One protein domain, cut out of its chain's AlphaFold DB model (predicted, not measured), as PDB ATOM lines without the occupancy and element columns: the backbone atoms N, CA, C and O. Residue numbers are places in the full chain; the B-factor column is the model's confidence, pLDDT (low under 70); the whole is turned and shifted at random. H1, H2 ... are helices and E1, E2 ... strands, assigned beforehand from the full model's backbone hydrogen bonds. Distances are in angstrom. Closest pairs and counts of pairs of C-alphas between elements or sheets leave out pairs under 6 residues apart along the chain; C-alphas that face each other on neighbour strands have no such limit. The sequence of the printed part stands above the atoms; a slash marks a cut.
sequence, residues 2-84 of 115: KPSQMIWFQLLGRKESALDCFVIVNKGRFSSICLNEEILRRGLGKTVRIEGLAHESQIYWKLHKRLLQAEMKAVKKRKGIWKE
ATOM      1  N   LYS A   2      -7.022 -12.007 -66.725       70.06
ATOM      2  CA  LYS A   2      -7.575 -13.356 -66.954       70.06
ATOM      3  C   LYS A   2      -7.337 -14.182 -65.683       70.06
ATOM      4  O   LYS A   2      -6.225 -14.105 -65.161       70.06
ATOM      5  N   PRO A   3      -8.328 -14.924 -65.157       74.06
ATOM      6  CA  PRO A   3      -8.108 -15.741 -63.970       74.06
ATOM      7  C   PRO A   3      -6.998 -16.759 -64.249       74.06
ATOM      8  O   PRO A   3      -7.018 -17.443 -65.273       74.06
ATOM      9  N   SER A   4      -6.024 -16.836 -63.341       78.50
ATOM     10  CA  SER A   4      -4.887 -17.759 -63.441       78.50
ATOM     11  C   SER A   4      -5.317 -19.223 -63.323       78.50
ATOM     12  O   SER A   4      -4.626 -20.110 -63.820       78.50
ATOM     13  N   GLN A   5      -6.464 -19.478 -62.688       81.19
ATOM     14  CA  GLN A   5      -6.965 -20.817 -62.436       81.19
ATOM     15  C   GLN A   5      -8.494 -20.839 -62.398       81.19
ATOM     16  O   GLN A   5      -9.127 -20.003 -61.758       81.19
ATOM     17  N   MET A   6      -9.087 -21.812 -63.090       84.44
ATOM     18  CA  MET A   6     -10.530 -22.045 -63.076       84.44
ATOM     19  C   MET A   6     -10.893 -22.980 -61.919       84.44
ATOM     20  O   MET A   6     -10.289 -24.044 -61.755       84.44
ATOM     21  N   ILE A   7     -11.890 -22.575 -61.133       88.31
ATOM     22  CA  ILE A   7     -12.379 -23.301 -59.962       88.31
ATOM     23  C   ILE A   7     -13.877 -23.534 -60.135       88.31
ATOM     24  O   ILE A   7     -14.615 -22.618 -60.488       88.31
ATOM     25  N   TRP A   8     -14.309 -24.758 -59.872       89.25
ATOM     26  CA  TRP A   8     -15.702 -25.171 -59.918       89.25
ATOM     27  C   TRP A   8     -16.214 -25.382 -58.503       89.25
ATOM     28  O   TRP A   8     -15.600 -26.102 -57.714       89.25
ATOM     29  N   PHE A   9     -17.354 -24.775 -58.201       89.12
ATOM     30  CA  PHE A   9     -18.049 -24.961 -56.936       89.12
ATOM     31  C   PHE A   9     -19.258 -25.852 -57.174       89.12
ATOM     32  O   PHE A   9     -20.174 -25.485 -57.907       89.12
ATOM     33  N   GLN A  10     -19.256 -27.031 -56.564       86.81
ATOM     34  CA  GLN A  10     -20.423 -27.900 -56.548       86.81
ATOM     35  C   GLN A  10     -21.164 -27.679 -55.234       86.81
ATOM     36  O   GLN A  10     -20.664 -28.050 -54.170       86.81
ATOM     37  N   LEU A  11     -22.338 -27.057 -55.313       85.50
ATOM     38  CA  LEU A  11     -23.180 -26.789 -54.153       85.50
ATOM     39  C   LEU A  11     -23.691 -28.102 -53.550       85.50
ATOM     40  O   LEU A  11     -24.141 -28.993 -54.270       85.50
ATOM     41  N   LEU A  12     -23.607 -28.208 -52.228       80.50
ATOM     42  CA  LEU A  12     -24.150 -29.319 -51.459       80.50
ATOM     43  C   LEU A  12     -25.383 -28.854 -50.717       80.50
ATOM     44  O   LEU A  12     -26.474 -29.341 -50.970       80.50
ATOM     45  N   GLY A  13     -25.212 -27.876 -49.842       78.38
ATOM     46  CA  GLY A  13     -26.268 -27.389 -48.980       78.38
ATOM     47  C   GLY A  13     -26.149 -25.894 -48.786       78.38
ATOM     48  O   GLY A  13     -25.108 -25.283 -49.038       78.38
ATOM     49  N   ARG A  14     -27.246 -25.308 -48.331       81.00
ATOM     50  CA  ARG A  14     -27.280 -23.927 -47.880       81.00
ATOM     51  C   ARG A  14     -27.733 -23.926 -46.435       81.00
ATOM     52  O   ARG A  14     -28.818 -24.417 -46.137       81.00
ATOM     53  N   LYS A  15     -26.920 -23.329 -45.573       80.06
ATOM     54  CA  LYS A  15     -27.274 -23.040 -44.191       80.06
ATOM     55  C   LYS A  15     -27.300 -21.530 -44.029       80.06
ATOM     56  O   LYS A  15     -26.252 -20.898 -43.970       80.06
ATOM     57  N   GLU A  16     -28.501 -20.957 -44.014       80.88
ATOM     58  CA  GLU A  16     -28.718 -19.510 -43.882       80.88
ATOM     59  C   GLU A  16     -27.936 -18.698 -44.945       80.88
ATOM     60  O   GLU A  16     -28.309 -18.680 -46.129       80.88
ATOM     61  N   SER A  17     -26.844 -18.043 -44.531       82.88
ATOM     62  CA  SER A  17     -25.922 -17.254 -45.356       82.88
ATOM     63  C   SER A  17     -24.649 -18.003 -45.776       82.88
ATOM     64  O   SER A  17     -23.875 -17.475 -46.572       82.88
ATOM     65  N   ALA A  18     -24.420 -19.217 -45.270       81.50
ATOM     66  CA  ALA A  18     -23.288 -20.066 -45.624       81.50
ATOM     67  C   ALA A  18     -23.692 -21.134 -46.657       81.50
ATOM     68  O   ALA A  18     -24.772 -21.727 -46.595       81.50
ATOM     69  N   LEU A  19     -22.805 -21.380 -47.621       84.56
ATOM     70  CA  LEU A  19     -22.972 -22.414 -48.639       84.56
ATOM     71  C   LEU A  19     -21.931 -23.504 -48.423       84.56
ATOM     72  O   LEU A  19     -20.728 -23.258 -48.525       84.56
ATOM     73  N   ASP A  20     -22.404 -24.721 -48.194       84.06
ATOM     74  CA  ASP A  20     -21.552 -25.898 -48.178       84.06
ATOM     75  C   ASP A  20     -21.324 -26.344 -49.618       84.06
ATOM     76  O   ASP A  20     -22.270 -26.614 -50.361       84.06
ATOM     77  N   CYS A  21     -20.062 -26.416 -50.036       86.19
ATOM     78  CA  CYS A  21     -19.716 -26.762 -51.408       86.19
ATOM     79  C   CYS A  21     -18.425 -27.580 -51.511       86.19
ATOM     80  O   CYS A  21     -17.517 -27.497 -50.677       86.19
ATOM     81  N   PHE A  22     -18.331 -28.370 -52.580       86.06
ATOM     82  CA  PHE A  22     -17.048 -28.890 -53.038       86.06
ATOM     83  C   PHE A  22     -16.358 -27.889 -53.926       86.06
ATOM     84  O   PHE A  22     -16.952 -27.357 -54.861       86.06
ATOM     85  N   VAL A  23     -15.068 -27.722 -53.667       89.75
ATOM     86  CA  VAL A  23     -14.199 -26.914 -54.503       89.75
ATOM     87  C   VAL A  23     -13.378 -27.849 -55.378       89.75
ATOM     88  O   VAL A  23     -12.517 -28.591 -54.896       89.75
ATOM     89  N   ILE A  24     -13.673 -27.845 -56.672       89.50
ATOM     90  CA  ILE A  24     -13.014 -28.673 -57.675       89.50
ATOM     91  C   ILE A  24     -12.119 -27.776 -58.514       89.50
ATOM     92  O   ILE A  24     -12.563 -26.838 -59.172       89.50
ATOM     93  N   VAL A  25     -10.834 -28.088 -58.514       89.19
ATOM     94  CA  VAL A  25      -9.834 -27.367 -59.289       89.19
ATOM     95  C   VAL A  25      -9.402 -28.222 -60.458       89.19
ATOM     96  O   VAL A  25      -9.029 -29.384 -60.283       89.19
ATOM     97  N   ASN A  26      -9.413 -27.638 -61.654       84.56
ATOM     98  CA  ASN A  26      -8.850 -28.311 -62.808       84.56
ATOM     99  C   ASN A  26      -7.327 -28.113 -62.831       84.56
ATOM    100  O   ASN A  26      -6.845 -26.980 -62.858       84.56
ATOM    101  N   LYS A  27      -6.567 -29.210 -62.783       77.69
ATOM    102  CA  LYS A  27      -5.097 -29.185 -62.804       77.69
ATOM    103  C   LYS A  27      -4.534 -29.434 -64.213       77.69
ATOM    104  O   LYS A  27      -3.321 -29.400 -64.395       77.69
ATOM    105  N   GLY A  28      -5.380 -29.673 -65.222       72.12
ATOM    106  CA  GLY A  28      -4.939 -29.864 -66.606       72.12
ATOM    107  C   GLY A  28      -6.067 -30.253 -67.563       72.12
ATOM    108  O   GLY A  28      -7.226 -29.936 -67.341       72.12
ATOM    109  N   ARG A  29      -5.749 -30.954 -68.658       65.38
ATOM    110  CA  ARG A  29      -6.773 -31.368 -69.641       65.38
ATOM    111  C   ARG A  29      -7.658 -32.529 -69.164       65.38
ATOM    112  O   ARG A  29      -8.792 -32.626 -69.608       65.38
ATOM    113  N   PHE A  30      -7.166 -33.368 -68.244       63.78
ATOM    114  CA  PHE A  30      -7.834 -34.626 -67.864       63.78
ATOM    115  C   PHE A  30      -7.870 -34.919 -66.355       63.78
ATOM    116  O   PHE A  30      -8.284 -36.004 -65.961       63.78
ATOM    117  N   SER A  31      -7.424 -33.999 -65.488       70.94
ATOM    118  CA  SER A  31      -7.439 -34.235 -64.035       70.94
ATOM    119  C   SER A  31      -8.033 -33.062 -63.269       70.94
ATOM    120  O   SER A  31      -7.477 -31.963 -63.233       70.94
ATOM    121  N   SER A  32      -9.163 -33.323 -62.618       78.94
ATOM    122  CA  SER A  32      -9.754 -32.438 -61.626       78.94
ATOM    123  C   SER A  32      -9.445 -32.962 -60.223       78.94
ATOM    124  O   SER A  32      -9.456 -34.167 -59.964       78.94
ATOM    125  N   ILE A  33      -9.109 -32.054 -59.312       84.38
ATOM    126  CA  ILE A  33      -8.817 -32.366 -57.912       84.38
ATOM    127  C   ILE A  33      -9.873 -31.695 -57.048       84.38
ATOM    128  O   ILE A  33     -10.106 -30.495 -57.156       84.38
ATOM    129  N   CYS A  34     -10.475 -32.473 -56.152       87.81
ATOM    130  CA  CYS A  34     -11.300 -31.936 -55.082       87.81
ATOM    131  C   CYS A  34     -10.387 -31.376 -53.984       87.81
ATOM    132  O   CYS A  34      -9.682 -32.133 -53.310       87.81
ATOM    133  N   LEU A  35     -10.385 -30.054 -53.801       89.12
ATOM    134  CA  LEU A  35      -9.563 -29.403 -52.782       89.12
ATOM    135  C   LEU A  35      -9.959 -29.840 -51.372       89.12
ATOM    136  O   LEU A  35      -9.076 -30.015 -50.539       89.12
ATOM    137  N   ASN A  36     -11.247 -30.086 -51.119       90.19
ATOM    138  CA  ASN A  36     -11.722 -30.536 -49.808       90.19
ATOM    139  C   ASN A  36     -11.034 -31.854 -49.402       90.19
ATOM    140  O   ASN A  36     -10.586 -32.001 -48.268       90.19
ATOM    141  N   GLU A  37     -10.870 -32.792 -50.344       90.12
ATOM    142  CA  GLU A  37     -10.154 -34.050 -50.095       90.12
ATOM    143  C   GLU A  37      -8.654 -33.814 -49.853       90.12
ATOM    144  O   GLU A  37      -8.060 -34.430 -48.967       90.12
ATOM    145  N   GLU A  38      -8.032 -32.896 -50.598       90.62
ATOM    146  CA  GLU A  38      -6.607 -32.582 -50.454       90.62
ATOM    147  C   GLU A  38      -6.286 -31.907 -49.112       90.62
ATOM    148  O   GLU A  38      -5.279 -32.245 -48.482       90.62
ATOM    149  N   ILE A  39      -7.153 -31.001 -48.648       92.00
ATOM    150  CA  ILE A  39      -7.059 -30.351 -47.333       92.00
ATOM    151  C   ILE A  39      -7.045 -31.418 -46.234       92.00
ATOM    152  O   ILE A  39      -6.137 -31.439 -45.396       92.00
ATOM    153  N   LEU A  40      -7.989 -32.363 -46.282       92.62
ATOM    154  CA  LEU A  40      -8.065 -33.458 -45.314       92.62
ATOM    155  C   LEU A  40      -6.865 -34.396 -45.418       92.62
ATOM    156  O   LEU A  40      -6.279 -34.751 -44.402       92.62
ATOM    157  N   ARG A  41      -6.429 -34.742 -46.634       89.56
ATOM    158  CA  ARG A  41      -5.268 -35.616 -46.871       89.56
ATOM    159  C   ARG A  41      -3.964 -35.029 -46.324       89.56
ATOM    160  O   ARG A  41      -3.061 -35.778 -45.934       89.56
ATOM    161  N   ARG A  42      -3.847 -33.699 -46.309       90.06
ATOM    162  CA  ARG A  42      -2.728 -32.972 -45.691       90.06
ATOM    163  C   ARG A  42      -2.889 -32.791 -44.182       90.06
ATOM    164  O   ARG A  42      -1.924 -32.395 -43.533       90.06
ATOM    165  N   GLY A  43      -4.053 -33.123 -43.627       90.25
ATOM    166  CA  GLY A  43      -4.380 -32.911 -42.221       90.25
ATOM    167  C   GLY A  43      -4.555 -31.435 -41.883       90.25
ATOM    168  O   GLY A  43      -4.198 -31.024 -40.789       90.25
ATOM    169  N   LEU A  44      -5.027 -30.620 -42.830       89.81
ATOM    170  CA  LEU A  44      -5.264 -29.184 -42.630       89.81
ATOM    171  C   LEU A  44      -6.698 -28.880 -42.169       89.81
ATOM    172  O   LEU A  44      -7.035 -27.729 -41.928       89.81
ATOM    173  N   GLY A  45      -7.540 -29.905 -42.049       89.19
ATOM    174  CA  GLY A  45      -8.917 -29.782 -41.590       89.19
ATOM    175  C   GLY A  45      -9.446 -31.109 -41.058       89.19
ATOM    176  O   GLY A  45      -8.767 -32.138 -41.146       89.19
ATOM    177  N   LYS A  46     -10.665 -31.061 -40.521       88.62
ATOM    178  CA  LYS A  46     -11.431 -32.221 -40.050       88.62
ATOM    179  C   LYS A  46     -12.712 -32.348 -40.853       88.62
ATOM    180  O   LYS A  46     -13.226 -31.339 -41.343       88.62
ATOM    181  N   THR A  47     -13.229 -33.563 -40.995       88.19
ATOM    182  CA  THR A  47     -14.574 -33.710 -41.553       88.19
ATOM    183  C   THR A  47     -15.611 -33.297 -40.519       88.19
ATOM    184  O   THR A  47     -15.507 -33.626 -39.340       88.19
ATOM    185  N   VAL A  48     -16.609 -32.542 -40.967       83.94
ATOM    186  CA  VAL A  48     -17.756 -32.145 -40.149       83.94
ATOM    187  C   VAL A  48     -19.011 -32.684 -40.815       83.94
ATOM    188  O   VAL A  48     -19.080 -32.815 -42.042       83.94
ATOM    189  N   ARG A  49     -19.996 -33.049 -39.996       77.38
ATOM    190  CA  ARG A  49     -21.305 -33.454 -40.494       77.38
ATOM    191  C   ARG A  49     -21.985 -32.234 -41.111       77.38
ATOM    192  O   ARG A  49     -22.165 -31.229 -40.437       77.38
ATOM    193  N   ILE A  50     -22.378 -32.350 -42.375       73.75
ATOM    194  CA  ILE A  50     -23.189 -31.329 -43.035       73.75
ATOM    195  C   ILE A  50     -24.631 -31.519 -42.552       73.75
ATOM    196  O   ILE A  50     -25.218 -32.596 -42.708       73.75
ATOM    197  N   GLU A  51     -25.166 -30.493 -41.900       66.25
ATOM    198  CA  GLU A  51     -26.554 -30.431 -41.443       66.25
ATOM    199  C   GLU A  51     -27.448 -29.994 -42.614       66.25
ATOM    200  O   GLU A  51     -27.101 -29.078 -43.351       66.25
ATOM    201  N   GLY A  52     -28.591 -30.658 -42.812       63.03
ATOM    202  CA  GLY A  52     -29.562 -30.282 -43.851       63.03
ATOM    203  C   GLY A  52     -29.392 -30.952 -45.220       63.03
ATOM    204  O   GLY A  52     -30.179 -30.674 -46.121       63.03
ATOM    205  N   LEU A  53     -28.427 -31.862 -45.396       65.81
ATOM    206  CA  LEU A  53     -28.357 -32.697 -46.599       65.81
ATOM    207  C   LEU A  53     -29.110 -34.016 -46.401       65.81
ATOM    208  O   LEU A  53     -28.947 -34.644 -45.360       65.81
ATOM    209  N   ALA A  54     -29.875 -34.467 -47.400       64.31
ATOM    210  CA  ALA A  54     -30.541 -35.769 -47.363       64.31
ATOM    211  C   ALA A  54     -29.494 -36.896 -47.267       64.31
ATOM    212  O   ALA A  54     -28.859 -37.263 -48.263       64.31
ATOM    213  N   HIS A  55     -29.302 -37.439 -46.059       62.38
ATOM    214  CA  HIS A  55     -28.325 -38.499 -45.759       62.38
ATOM    215  C   HIS A  55     -28.555 -39.784 -46.572       62.38
ATOM    216  O   HIS A  55     -27.661 -40.622 -46.646       62.38
ATOM    217  N   GLU A  56     -29.716 -39.911 -47.213       63.75
ATOM    218  CA  GLU A  56     -30.143 -41.059 -48.016       63.75
ATOM    219  C   GLU A  56     -29.604 -41.047 -49.455       63.75
ATOM    220  O   GLU A  56     -29.626 -42.068 -50.143       63.75
ATOM    221  N   SER A  57     -29.060 -39.920 -49.931       73.19
ATOM    222  CA  SER A  57     -28.465 -39.879 -51.266       73.19
ATOM    223  C   SER A  57     -27.163 -40.684 -51.306       73.19
ATOM    224  O   SER A  57     -26.169 -40.349 -50.652       73.19
ATOM    225  N   GLN A  58     -27.123 -41.720 -52.148       78.00
ATOM    226  CA  GLN A  58     -25.931 -42.555 -52.353       78.00
ATOM    227  C   GLN A  58     -24.689 -41.736 -52.748       78.00
ATOM    228  O   GLN A  58     -23.559 -42.086 -52.392       78.00
ATOM    229  N   ILE A  59     -24.893 -40.627 -53.465       74.69
ATOM    230  CA  ILE A  59     -23.827 -39.720 -53.901       74.69
ATOM    231  C   ILE A  59     -23.178 -39.053 -52.686       74.69
ATOM    232  O   ILE A  59     -21.950 -39.046 -52.571       74.69
ATOM    233  N   TYR A  60     -23.995 -38.558 -51.752       74.56
ATOM    234  CA  TYR A  60     -23.511 -37.953 -50.516       74.56
ATOM    235  C   TYR A  60     -22.750 -38.960 -49.657       74.56
ATOM    236  O   TYR A  60     -21.651 -38.665 -49.188       74.56
ATOM    237  N   TRP A  61     -23.274 -40.179 -49.508       81.12
ATOM    238  CA  TRP A  61     -22.607 -41.210 -48.718       81.12
ATOM    239  C   TRP A  61     -21.235 -41.587 -49.282       81.12
ATOM    240  O   TRP A  61     -20.235 -41.622 -48.558       81.12
ATOM    241  N   LYS A  62     -21.153 -41.816 -50.601       84.50
ATOM    242  CA  LYS A  62     -19.891 -42.135 -51.290       84.50
ATOM    243  C   LYS A  62     -18.843 -41.045 -51.066       84.50
ATOM    244  O   LYS A  62     -17.657 -41.330 -50.906       84.50
ATOM    245  N   LEU A  63     -19.290 -39.802 -51.055       80.56
ATOM    246  CA  LEU A  63     -18.465 -38.617 -50.929       80.56
ATOM    247  C   LEU A  63     -17.998 -38.380 -49.494       80.56
ATOM    248  O   LEU A  63     -16.800 -38.231 -49.258       80.56
ATOM    249  N   HIS A  64     -18.914 -38.457 -48.532       84.44
ATOM    250  CA  HIS A  64     -18.591 -38.394 -47.112       84.44
ATOM    251  C   HIS A  64     -17.601 -39.502 -46.722       84.44
ATOM    252  O   HIS A  64     -16.590 -39.242 -46.068       84.44
ATOM    253  N   LYS A  65     -17.795 -40.721 -47.248       88.50
ATOM    254  CA  LYS A  65     -16.854 -41.838 -47.087       88.50
ATOM    255  C   LYS A  65     -15.453 -41.511 -47.615       88.50
ATOM    256  O   LYS A  65     -14.472 -41.844 -46.954       88.50
ATOM    257  N   ARG A  66     -15.329 -40.857 -48.777       89.62
ATOM    258  CA  ARG A  66     -14.021 -40.441 -49.326       89.62
ATOM    259  C   ARG A  66     -13.322 -39.420 -48.431       89.62
ATOM    260  O   ARG A  66     -12.125 -39.561 -48.184       89.62
ATOM    261  N   LEU A  67     -14.058 -38.434 -47.921       90.00
ATOM    262  CA  LEU A  67     -13.514 -37.422 -47.013       90.00
ATOM    263  C   LEU A  67     -13.026 -38.050 -45.699       90.00
ATOM    264  O   LEU A  67     -11.884 -37.820 -45.303       90.00
ATOM    265  N   LEU A  68     -13.832 -38.927 -45.092       90.88
ATOM    266  CA  LEU A  68     -13.445 -39.677 -43.890       90.88
ATOM    267  C   LEU A  68     -12.206 -40.545 -44.131       90.88
ATOM    268  O   LEU A  68     -11.300 -40.601 -43.303       90.88
ATOM    269  N   GLN A  69     -12.116 -41.203 -45.290       92.69
ATOM    270  CA  GLN A  69     -10.920 -41.964 -45.655       92.69
ATOM    271  C   GLN A  69      -9.679 -41.070 -45.796       92.69
ATOM    272  O   GLN A  69      -8.583 -41.494 -45.421       92.69
ATOM    273  N   ALA A  70      -9.821 -39.858 -46.338       92.75
ATOM    274  CA  ALA A  70      -8.724 -38.899 -46.459       92.75
ATOM    275  C   ALA A  70      -8.251 -38.404 -45.085       92.75
ATOM    276  O   ALA A  70      -7.045 -38.403 -44.825       92.75
ATOM    277  N   GLU A  71      -9.184 -38.079 -44.190       91.31
ATOM    278  CA  GLU A  71      -8.889 -37.717 -42.802       91.31
ATOM    279  C   GLU A  71      -8.199 -38.867 -42.060       91.31
ATOM    280  O   GLU A  71      -7.109 -38.685 -41.522       91.31
ATOM    281  N   MET A  72      -8.738 -40.087 -42.136       91.25
ATOM    282  CA  MET A  72      -8.120 -41.274 -41.532       91.25
ATOM    283  C   MET A  72      -6.702 -41.528 -42.051       91.25
ATOM    284  O   MET A  72      -5.823 -41.944 -41.293       91.25
ATOM    285  N   LYS A  73      -6.435 -41.266 -43.337       91.06
ATOM    286  CA  LYS A  73      -5.073 -41.342 -43.892       91.06
ATOM    287  C   LYS A  73      -4.157 -40.274 -43.295       91.06
ATOM    288  O   LYS A  73      -2.985 -40.570 -43.068       91.06
ATOM    289  N   ALA A  74      -4.650 -39.062 -43.052       91.31
ATOM    290  CA  ALA A  74      -3.869 -37.998 -42.424       91.31
ATOM    291  C   ALA A  74      -3.593 -38.275 -40.942       91.31
ATOM    292  O   ALA A  74      -2.453 -38.095 -40.513       91.31
ATOM    293  N   VAL A  75      -4.577 -38.811 -40.211       89.44
ATOM    294  CA  VAL A  75      -4.434 -39.284 -38.824       89.44
ATOM    295  C   VAL A  75      -3.374 -40.382 -38.745       89.44
ATOM    296  O   VAL A  75      -2.388 -40.241 -38.025       89.44
ATOM    297  N   LYS A  76      -3.502 -41.439 -39.563       87.88
ATOM    298  CA  LYS A  76      -2.525 -42.545 -39.608       87.88
ATOM    299  C   LYS A  76      -1.110 -42.071 -39.937       87.88
ATOM    300  O   LYS A  76      -0.143 -42.628 -39.433       87.88
ATOM    301  N   LYS A  77      -0.981 -41.048 -40.786       87.94
ATOM    302  CA  LYS A  77       0.310 -40.462 -41.179       87.94
ATOM    303  C   LYS A  77       0.765 -39.312 -40.269       87.94
ATOM    304  O   LYS A  77       1.779 -38.696 -40.592       87.94
ATOM    305  N   ARG A  78       0.029 -39.004 -39.192       84.44
ATOM    306  CA  ARG A  78       0.268 -37.878 -38.267       84.44
ATOM    307  C   ARG A  78       0.605 -36.567 -38.988       84.44
ATOM    308  O   ARG A  78       1.603 -35.907 -38.696       84.44
ATOM    309  N   LYS A  79      -0.197 -36.224 -40.000       86.25
ATOM    310  CA  LYS A  79       0.005 -35.028 -40.834       86.25
ATOM    311  C   LYS A  79      -0.790 -33.830 -40.321       86.25
ATOM    312  O   LYS A  79      -1.912 -33.990 -39.852       86.25
ATOM    313  N   GLY A  80      -0.223 -32.635 -40.488       86.19
ATOM    314  CA  GLY A  80      -0.888 -31.368 -40.173       86.19
ATOM    315  C   GLY A  80      -1.306 -31.287 -38.705       86.19
ATOM    316  O   GLY A  80      -0.476 -31.512 -37.825       86.19
ATOM    317  N   ILE A  81      -2.591 -31.029 -38.458       86.44
ATOM    318  CA  ILE A  81      -3.196 -30.942 -37.117       86.44
ATOM    319  C   ILE A  81      -3.078 -32.244 -36.309       86.44
ATOM    320  O   ILE A  81      -3.224 -32.225 -35.093       86.44
ATOM    321  N   TRP A  82      -2.811 -33.375 -36.968       83.69
ATOM    322  CA  TRP A  82      -2.666 -34.693 -36.338       83.69
ATOM    323  C   TRP A  82      -1.225 -35.020 -35.931       83.69
ATOM    324  O   TRP A  82      -0.929 -36.141 -35.514       83.69
ATOM    325  N   LYS A  83      -0.296 -34.074 -36.098       79.19
ATOM    326  CA  LYS A  83       1.090 -34.235 -35.673       79.19
ATOM    327  C   LYS A  83       1.167 -34.036 -34.160       79.19
ATOM    328  O   LYS A  83       1.220 -32.913 -33.678       79.19
ATOM    329  N   GLU A  84       1.178 -35.135 -33.410       68.06
ATOM    330  CA  GLU A  84       1.436 -35.107 -31.968       68.06
ATOM    331  C   GLU A  84       2.836 -34.537 -31.695       68.06
ATOM    332  O   GLU A  84       3.850 -35.232 -31.809       68.06
TER     333      GLU A  84
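What this domain is: This is residues 2 to 84 of the 115 residues of an uncharacterized protein of Micrurus paraensis (UniProt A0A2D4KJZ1). A long two-stranded hairpin, E1 and E2, widened at one end by the short strand E3, makes a small sheet; a short helix, H1, follows E3 directly, and a long link, residues 42 to 57, joins H1 to a long helix, H2. H1 sits between the sheet and H2, and H2 packs on H1 while keeping clear of the strands. The printed part has 83 residues, with three named strands and then two named helices in the order E1 E2 E3 H1 H2; the sheet, E1 - E2 - E3, is antiparallel and the class is mixed, helices and strands. The whole is only just compact, close to loose, with a radius of gyration of the C-alphas of 14.1 A and spans of 40 by 34 by 25 A.

Where its parts are: E1 is residues 7 to 15, 21.7 A long, from C-alpha 7 at (-12.379, -23.301, -59.962), and bends by 68 degrees at residue 12. E2 is residues 18 to 26, 23.9 A, and E3 residues 32 to 34, 6.7 A. H1 is residues 35 to 41, 9.6 A. H2 is residues 58 to 76, 26.7 A, ending at C-alpha 76 at (-2.525, -42.545, -39.608).

How they stand to each other: E1, E2 and E3 form a meander, each strand the antiparallel neighbour of the one before. In the hairpin E1 and E2, N 8 and O 24 are 2.8 A apart, within hydrogen-bond range; in the hairpin E2 and E3, N 33 and O 25 are 2.8 A apart. H1 only grazes the sheet, with residues 35 to 37; the closest C-alphas of E2 and H1, Val 23 and Leu 35, are 5.5 A apart. H2 touches H1 with residues 66 to 74 alone, the closest C-alphas being those of Arg 41 and Ala 70, 4.8 A apart, at a steep tilt of 40 degrees, the same way. H2 is apart from E1, E2 and E3. In H1 and H2 every O i to N i+4 pair is within hydrogen-bond range.

The domain as a whole: The C-alphas farthest apart, Lys 2 and Glu 84, are 42.2 A apart. The printed part has no cut. The link from H1 to H2, residues 42 to 57, is long. The pLDDT is under 70 at residues 29 to 30, 51 to 56 and 84.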